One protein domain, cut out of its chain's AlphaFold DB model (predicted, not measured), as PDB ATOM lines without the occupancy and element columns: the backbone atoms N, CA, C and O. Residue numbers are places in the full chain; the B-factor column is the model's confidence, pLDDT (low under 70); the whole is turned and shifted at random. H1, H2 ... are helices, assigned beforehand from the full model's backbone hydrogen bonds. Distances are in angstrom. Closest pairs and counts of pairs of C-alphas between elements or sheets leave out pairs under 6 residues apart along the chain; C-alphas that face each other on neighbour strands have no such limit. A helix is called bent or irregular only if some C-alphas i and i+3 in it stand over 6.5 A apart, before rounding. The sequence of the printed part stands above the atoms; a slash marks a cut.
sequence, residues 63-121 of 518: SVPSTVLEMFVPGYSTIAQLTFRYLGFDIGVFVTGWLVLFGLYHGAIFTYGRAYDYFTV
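AT A GLANCE: This is residues 63 to 121 of the 518 residues of an uncharacterized protein of Alternaria arborescens (UniProt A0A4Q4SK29). One long helix, H3, reaches out like a handle from a small head, in which the short helices H1 and H2 gather at the beginning of H3. H1 and H2 meet at a corner, residues 76 to 77 of H2 touching H1, and H3 sets out from beside H2 with residues 91 to 92; residues 98 to 121 of H3 stick out free, and this arm makes the length of the whole. The printed part has 59 residues with three named helices, in the order H1, H2, H3 along the chain, and no named strand; the class is all helix, with 50 of the 59 printed residues in these helices. The whole is extended, with a radius of gyration of the C-alphas of 17.0 A, and its C-alphas span 55 by 22 by 13 A along their three main axes.

HOW THE PARTS SIT: The longest helix is H3, residues 91 to 121, and its residues 98 to 121 stand free, with no C-alpha 8 or more residues away along the chain within 10 A. With residues 91 to 92 alone it touches H2, residues 76 to 87, and H2 touches H3 with residues 80 to 84 alone. The closest C-alphas of these two helices are those of Ala 80 and Ile 91, 5.9 A apart. H2 and H3 run opposite ways at a steep tilt of 63 degrees, and their centres are 29.2 A apart. H2 also touches H1, residues 66 to 72, with residues 76 to 77 alone; the closest C-alphas of the two are those of Glu 70 and Tyr 76, 5.3 A apart. H1 and H2 run opposite ways at a steep tilt of 53 degrees, with their centres 14.0 A apart. H1 and H3 are close but not clearly touching, with 1 pair of C-alphas within 8 A, those of Ser 66 and Gly 92 at 7.2 A. They run the same way at a steep tilt of 51 degrees. In the backbones of H2 and H3 every pair of O of residue i and N of residue i+4 is within hydrogen-bond range. In H1, 1 of 3 such pairs is within range, beside 3 of 4 pairs of O of residue i and N of residue i+3.

IN THESE COORDINATES: H3 runs from Ile 91 to Val 121, 31 residues, and measures 45.0 A from first to last C-alpha. It begins with C-alpha 91 at (109.900, 126.563, 210.998) and ends with C-alpha 121 at (129.449, 158.521, 186.086). H2 runs from Tyr 76 to Leu 87, 12 residues, and measures 15.9 A from first to last C-alpha. H1 runs from Ser 66 to Phe 72, 7 residues and 10.2 A, and begins with C-alpha 66 at (101.344, 129.699, 207.336). None of the three helices is bent.

THE WHOLE: The two C-alphas farthest apart are those of Arg 85 and Val 121, 55.9 A, while the first and last printed C-alphas, those of Ser 63 and Val 121, are 42.2 A apart. Without the free stretch of residues 98 to 121, the body has 35 residues, spans 24 by 20 by 10 A and has a radius of gyration of 9.0 A. The printed part has no cut. The links from H1 to H2 and from H2 to H3 are both tight, with 3 residues in each. The mean pLDDT of the printed part is 81.9, and the six residues 63 to 68 are under 70, of which 66 to 68 belong to H1. The mean pLDDT is 70 for H1, 79 for H2 and 88 for H3.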
ATOM      1  N   SER A  63     106.093 135.429 213.366       63.78
ATOM      2  CA  SER A  63     106.251 134.668 212.121       63.78
ATOM      3  C   SER A  63     105.149 135.031 211.114       63.78
ATOM      4  O   SER A  63     104.080 135.524 211.476       63.78
ATOM      5  N   VAL A  64     105.433 134.847 209.821       66.81
ATOM      6  CA  VAL A  64     104.484 135.088 208.724       66.81
ATOM      7  C   VAL A  64     103.427 133.982 208.773       66.81
ATOM      8  O   VAL A  64     103.805 132.818 208.931       66.81
ATOM      9  N   PRO A  65     102.127 134.304 208.624       69.62
ATOM     10  CA  PRO A  65     101.066 133.304 208.664       69.62
ATOM     11  C   PRO A  65     101.318 132.158 207.678       69.62
ATOM     12  O   PRO A  65     101.650 132.381 206.512       69.62
ATOM     13  N   SER A  66     101.126 130.918 208.131       63.72
ATOM     14  CA  SER A  66     101.344 129.699 207.336       63.72
ATOM     15  C   SER A  66     100.489 129.634 206.063       63.72
ATOM     16  O   SER A  66     100.883 128.978 205.100       63.72
ATOM     17  N   THR A  67      99.374 130.368 206.022       69.06
ATOM     18  CA  THR A  67      98.508 130.557 204.847       69.06
ATOM     19  C   THR A  67      99.211 131.274 203.697       69.06
ATOM     20  O   THR A  67      99.033 130.904 202.540       69.06
ATOM     21  N   VAL A  68     100.059 132.261 203.999       68.94
ATOM     22  CA  VAL A  68     100.843 132.981 202.987       68.94
ATOM     23  C   VAL A  68     101.926 132.066 202.417       68.94
ATOM     24  O   VAL A  68     102.164 132.068 201.213       68.94
ATOM     25  N   LEU A  69     102.561 131.246 203.257       71.38
ATOM     26  CA  LEU A  69     103.645 130.351 202.838       71.38
ATOM     27  C   LEU A  69     103.150 129.133 202.038       71.38
ATOM     28  O   LEU A  69     103.839 128.718 201.110       71.38
ATOM     29  N   GLU A  70     101.941 128.630 202.308       74.75
ATOM     30  CA  GLU A  70     101.258 127.623 201.470       74.75
ATOM     31  C   GLU A  70     101.011 128.107 200.034       74.75
ATOM     32  O   GLU A  70     101.069 127.327 199.084       74.75
ATOM     33  N   MET A  71     100.798 129.414 199.844       70.19
ATOM     34  CA  MET A  71     100.600 129.993 198.512       70.19
ATOM     35  C   MET A  71     101.890 130.008 197.674       70.19
ATOM     36  O   MET A  71     101.826 129.951 196.446       70.19
ATOM     37  N   PHE A  72     103.061 130.078 198.320       71.62
ATOM     38  CA  PHE A  72     104.366 130.056 197.651       71.62
ATOM     39  C   PHE A  72     104.946 128.643 197.520       71.62
ATOM     40  O   PHE A  72     105.644 128.359 196.546       71.62
ATOM     41  N   VAL A  73     104.673 127.766 198.490       74.94
ATOM     42  CA  VAL A  73     105.145 126.377 198.519       74.94
ATOM     43  C   VAL A  73     103.977 125.463 198.915       74.94
ATOM     44  O   VAL A  73     103.676 125.345 200.105       74.94
ATOM     45  N   PRO A  74     103.329 124.792 197.944       77.06
ATOM     46  CA  PRO A  74     102.220 123.884 198.222       77.06
ATOM     47  C   PRO A  74     102.643 122.745 199.162       77.06
ATOM     48  O   PRO A  74     103.633 122.059 198.902       77.06
ATOM     49  N   GLY A  75     101.893 122.532 200.245       76.44
ATOM     50  CA  GLY A  75     102.155 121.503 201.257       76.44
ATOM     51  C   GLY A  75     103.030 121.963 202.430       76.44
ATOM     52  O   GLY A  75     103.330 121.158 203.319       76.44
ATOM     53  N   TYR A  76     103.422 123.242 202.477       81.38
ATOM     54  CA  TYR A  76     104.235 123.818 203.555       81.38
ATOM     55  C   TYR A  76     103.635 123.607 204.955       81.38
ATOM     56  O   TYR A  76     104.369 123.333 205.903       81.38
ATOM     57  N   SER A  77     102.310 123.674 205.099       77.06
ATOM     58  CA  SER A  77     101.608 123.508 206.377       77.06
ATOM     59  C   SER A  77     101.803 122.114 206.972       77.06
ATOM     60  O   SER A  77     102.021 121.984 208.175       77.06
ATOM     61  N   THR A  78     101.808 121.072 206.136       81.19
ATOM     62  CA  THR A  78     102.022 119.687 206.584       81.19
ATOM     63  C   THR A  78     103.459 119.465 207.057       81.19
ATOM     64  O   THR A  78     103.688 118.843 208.094       81.19
ATOM     65  N   ILE A  79     104.428 120.058 206.356       78.75
ATOM     66  CA  ILE A  79     105.854 120.016 206.704       78.75
ATOM     67  C   ILE A  79     106.119 120.824 207.980       78.75
ATOM     68  O   ILE A  79     106.868 120.380 208.851       78.75
ATOM     69  N   ALA A  80     105.480 121.985 208.129       75.38
ATOM     70  CA  ALA A  80     105.595 122.822 209.316       75.38
ATOM     71  C   ALA A  80     105.038 122.124 210.565       75.38
ATOM     72  O   ALA A  80     105.702 122.101 211.600       75.38
ATOM     73  N   GLN A  81     103.879 121.466 210.449       78.19
ATOM     74  CA  GLN A  81     103.289 120.674 211.533       78.19
ATOM     75  C   GLN A  81     104.150 119.460 211.911       78.19
ATOM     76  O   GLN A  81     104.339 119.180 213.097       78.19
ATOM     77  N   LEU A  82     104.706 118.752 210.922       79.81
ATOM     78  CA  LEU A  82     105.592 117.609 211.153       79.81
ATOM     79  C   LEU A  82     106.883 118.035 211.870       79.81
ATOM     80  O   LEU A  82     107.323 117.379 212.814       79.81
ATOM     81  N   THR A  83     107.461 119.160 211.447       76.06
ATOM     82  CA  THR A  83     108.708 119.704 212.000       76.06
ATOM     83  C   THR A  83     108.498 120.194 213.432       76.06
ATOM     84  O   THR A  83     109.291 119.864 214.311       76.06
ATOM     85  N   PHE A  84     107.388 120.888 213.703       78.25
ATOM     86  CA  PHE A  84     107.030 121.308 215.058       78.25
ATOM     87  C   PHE A  84     106.852 120.108 216.001       78.25
ATOM     88  O   PHE A  84     107.322 120.134 217.135       78.25
ATOM     89  N   ARG A  85     106.240 119.016 215.519       78.00
ATOM     90  CA  ARG A  85     106.002 117.802 216.315       78.00
ATOM     91  C   ARG A  85     107.275 117.017 216.649       78.00
ATOM     92  O   ARG A  85     107.334 116.422 217.719       78.00
ATOM     93  N   TYR A  86     108.261 116.991 215.752       80.62
ATOM     94  CA  TYR A  86     109.505 116.234 215.954       80.62
ATOM     95  C   TYR A  86     110.631 117.046 216.602       80.62
ATOM     96  O   TYR A  86     111.429 116.479 217.342       80.62
ATOM     97  N   LEU A  87     110.718 118.347 216.319       79.50
ATOM     98  CA  LEU A  87     111.852 119.188 216.716       79.50
ATOM     99  C   LEU A  87     111.476 120.312 217.695       79.50
ATOM    100  O   LEU A  87     112.367 120.945 218.258       79.50
ATOM    101  N   GLY A  88     110.182 120.563 217.921       75.94
ATOM    102  CA  GLY A  88     109.696 121.508 218.933       75.94
ATOM    103  C   GLY A  88     109.876 122.995 218.604       75.94
ATOM    104  O   GLY A  88     109.634 123.827 219.474       75.94
ATOM    105  N   PHE A  89     110.287 123.355 217.382       79.44
ATOM    106  CA  PHE A  89     110.433 124.748 216.943       79.44
ATOM    107  C   PHE A  89     109.565 125.077 215.719       79.44
ATOM    108  O   PHE A  89     109.319 124.225 214.865       79.44
ATOM    109  N   ASP A  90     109.110 126.333 215.628       78.31
ATOM    110  CA  ASP A  90     108.325 126.841 214.497       78.31
ATOM    111  C   ASP A  90     109.243 127.171 213.308       78.31
ATOM    112  O   ASP A  90     110.016 128.135 213.326       78.31
ATOM    113  N   ILE A  91     109.153 126.365 212.248       79.62
ATOM    114  CA  ILE A  91     109.900 126.563 210.998       79.62
ATOM    115  C   ILE A  91     109.551 127.901 210.316       79.62
ATOM    116  O   ILE A  91     110.368 128.436 209.565       79.62
ATOM    117  N   GLY A  92     108.387 128.488 210.623       77.38
ATOM    118  CA  GLY A  92     107.968 129.804 210.145       77.38
ATOM    119  C   GLY A  92     108.898 130.932 210.595       77.38
ATOM    120  O   GLY A  92     109.179 131.840 209.813       77.38
ATOM    121  N   VAL A  93     109.467 130.860 211.803       80.81
ATOM    122  CA  VAL A  93     110.431 131.864 212.304       80.81
ATOM    123  C   VAL A  93     111.742 131.821 211.508       80.81
ATOM    124  O   VAL A  93     112.314 132.854 211.168       80.81
ATOM    125  N   PHE A  94     112.198 130.628 211.122       82.56
ATOM    126  CA  PHE A  94     113.397 130.475 210.294       82.56
ATOM    127  C   PHE A  94     113.168 130.922 208.852       82.56
ATOM    128  O   PHE A  94     114.010 131.615 208.284       82.56
ATOM    129  N   VAL A  95     112.023 130.562 208.265       83.12
ATOM    130  CA  VAL A  95     111.670 130.964 206.895       83.12
ATOM    131  C   VAL A  95     111.511 132.480 206.796       83.12
ATOM    132  O   VAL A  95     112.015 133.090 205.856       83.12
ATOM    133  N   THR A  96     110.886 133.110 207.789       83.12
ATOM    134  CA  THR A  96     110.781 134.574 207.845       83.12
ATOM    135  C   THR A  96     112.123 135.259 208.045       83.12
ATOM    136  O   THR A  96     112.430 136.194 207.307       83.12
ATOM    137  N   GLY A  97     112.961 134.766 208.962       85.75
ATOM    138  CA  GLY A  97     114.330 135.258 209.125       85.75
ATOM    139  C   GLY A  97     115.145 135.145 207.832       85.75
ATOM    140  O   GLY A  97     115.821 136.093 207.435       85.75
ATOM    141  N   TRP A  98     115.022 134.020 207.120       88.69
ATOM    142  CA  TRP A  98     115.693 133.808 205.840       88.69
ATOM    143  C   TRP A  98     115.181 134.748 204.741       88.69
ATOM    144  O   TRP A  98     115.992 135.330 204.026       88.69
ATOM    145  N   LEU A  99     113.865 134.966 204.632       86.56
ATOM    146  CA  LEU A  99     113.286 135.902 203.659       86.56
ATOM    147  C   LEU A  99     113.734 137.348 203.904       86.56
ATOM    148  O   LEU A  99     114.042 138.062 202.948       86.56
ATOM    149  N   VAL A 100     113.824 137.774 205.167       88.88
ATOM    150  CA  VAL A 100     114.343 139.104 205.523       88.88
ATOM    151  C   VAL A 100     115.817 139.227 205.138       88.88
ATOM    152  O   VAL A 100     116.198 140.205 204.495       88.88
ATOM    153  N   LEU A 101     116.647 138.228 205.456       92.75
ATOM    154  CA  LEU A 101     118.063 138.218 205.073       92.75
ATOM    155  C   LEU A 101     118.254 138.198 203.552       92.75
ATOM    156  O   LEU A 101     119.103 138.918 203.033       92.75
ATOM    157  N   PHE A 102     117.443 137.425 202.831       93.12
ATOM    158  CA  PHE A 102     117.441 137.381 201.373       93.12
ATOM    159  C   PHE A 102     117.069 138.745 200.773       93.12
ATOM    160  O   PHE A 102     117.762 139.243 199.883       93.12
ATOM    161  N   GLY A 103     116.023 139.387 201.305       93.94
ATOM    162  CA  GLY A 103     115.608 140.732 200.910       93.94
ATOM    163  C   GLY A 103     116.688 141.784 201.168       93.94
ATOM    164  O   GLY A 103     116.994 142.579 200.280       93.94
ATOM    165  N   LEU A 104     117.326 141.754 202.343       96.12
ATOM    166  CA  LEU A 104     118.433 142.651 202.686       96.12
ATOM    167  C   LEU A 104     119.660 142.418 201.803       96.12
ATOM    168  O   LEU A 104     120.254 143.381 201.331       96.12
ATOM    169  N   TYR A 105     120.021 141.163 201.537       95.44
ATOM    170  CA  TYR A 105     121.146 140.811 200.671       95.44
ATOM    171  C   TYR A 105     120.939 141.333 199.243       95.44
ATOM    172  O   TYR A 105     121.795 142.033 198.696       95.44
ATOM    173  N   HIS A 106     119.772 141.066 198.653       95.06
ATOM    174  CA  HIS A 106     119.453 141.558 197.314       95.06
ATOM    175  C   HIS A 106     119.281 143.082 197.272       95.06
ATOM    176  O   HIS A 106     119.728 143.719 196.316       95.06
ATOM    177  N   GLY A 107     118.708 143.680 198.320       96.25
ATOM    178  CA  GLY A 107     118.618 145.131 198.477       96.25
ATOM    179  C   GLY A 107     119.994 145.797 198.570       96.25
ATOM    180  O   GLY A 107     120.243 146.800 197.897       96.25
ATOM    181  N   ALA A 108     120.924 145.215 199.328       95.50
ATOM    182  CA  ALA A 108     122.299 145.694 199.455       95.50
ATOM    183  C   ALA A 108     123.056 145.610 198.122       95.50
ATOM    184  O   ALA A 108     123.706 146.570 197.719       95.50
ATOM    185  N   ILE A 109     122.923 144.504 197.384       94.62
ATOM    186  CA  ILE A 109     123.539 144.368 196.055       94.62
ATOM    187  C   ILE A 109     122.978 145.405 195.080       94.62
ATOM    188  O   ILE A 109     123.735 146.036 194.340       94.62
ATOM    189  N   PHE A 110     121.660 145.604 195.078       94.31
ATOM    190  CA  PHE A 110     121.011 146.571 194.197       94.31
ATOM    191  C   PHE A 110     121.434 148.013 194.505       94.31
ATOM    192  O   PHE A 110     121.774 148.774 193.595       94.31
ATOM    193  N   THR A 111     121.444 148.384 195.786       94.69
ATOM    194  CA  THR A 111     121.861 149.719 196.238       94.69
ATOM    195  C   THR A 111     123.345 149.961 195.984       94.69
ATOM    196  O   THR A 111     123.691 151.016 195.454       94.69
ATOM    197  N   TYR A 112     124.212 148.979 196.252       95.06
ATOM    198  CA  TYR A 112     125.635 149.049 195.919       95.06
ATOM    199  C   TYR A 112     125.858 149.222 194.414       95.06
ATOM    200  O   TYR A 112     126.621 150.095 194.009       95.06
ATOM    201  N   GLY A 113     125.154 148.451 193.578       88.81
ATOM    202  CA  GLY A 113     125.233 148.582 192.122       88.81
ATOM    203  C   GLY A 113     124.873 149.993 191.654       88.81
ATOM    204  O   GLY A 113     125.629 150.612 190.913       88.81
ATOM    205  N   ARG A 114     123.774 150.556 192.174       91.56
ATOM    206  CA  ARG A 114     123.366 151.937 191.865       91.56
ATOM    207  C   ARG A 114     124.367 152.974 192.359       91.56
ATOM    208  O   ARG A 114     124.669 153.914 191.629       91.56
ATOM    209  N   ALA A 115     124.886 152.815 193.572       88.25
ATOM    210  CA  ALA A 115     125.890 153.717 194.129       88.25
ATOM    211  C   ALA A 115     127.188 153.690 193.309       88.25
ATOM    212  O   ALA A 115     127.760 154.742 193.028       88.25
ATOM    213  N   TYR A 116     127.623 152.505 192.874       86.50
ATOM    214  CA  TYR A 116     128.788 152.333 192.012       86.50
ATOM    215  C   TYR A 116     128.582 152.975 190.635       86.50
ATOM    216  O   TYR A 116     129.456 153.704 190.163       86.50
ATOM    217  N   ASP A 117     127.417 152.780 190.013       82.06
ATOM    218  CA  ASP A 117     127.080 153.415 188.735       82.06
ATOM    219  C   ASP A 117     127.127 154.947 188.856       82.06
ATOM    220  O   ASP A 117     127.785 155.616 188.059       82.06
ATOM    221  N   TYR A 118     126.529 155.517 189.906       85.69
ATOM    222  CA  TYR A 118     126.621 156.956 190.159       85.69
ATOM    223  C   TYR A 118     128.060 157.414 190.392       85.69
ATOM    224  O   TYR A 118     128.486 158.424 189.830       85.69
ATOM    225  N   PHE A 119     128.836 156.673 191.181       82.88
ATOM    226  CA  PHE A 119     130.233 157.006 191.430       82.88
ATOM    227  C   PHE A 119     131.049 157.016 190.134       82.88
ATOM    228  O   PHE A 119     131.794 157.961 189.886       82.88
ATOM    229  N   THR A 120     130.890 156.007 189.278       76.62
ATOM    230  CA  THR A 120     131.611 155.958 188.003       76.62
ATOM    231  C   THR A 120     131.199 157.094 187.072       76.62
ATOM    232  O   THR A 120     132.077 157.750 186.525       76.62
ATOM    233  N   VAL A 121     129.911 157.420 186.951       77.75
ATOM    234  CA  VAL A 121     129.449 158.521 186.086       77.75
ATOM    235  C   VAL A 121     129.922 159.892 186.585       77.75
ATOM    236  O   VAL A 121     130.353 160.716 185.785       77.75
TER     237      VAL A 121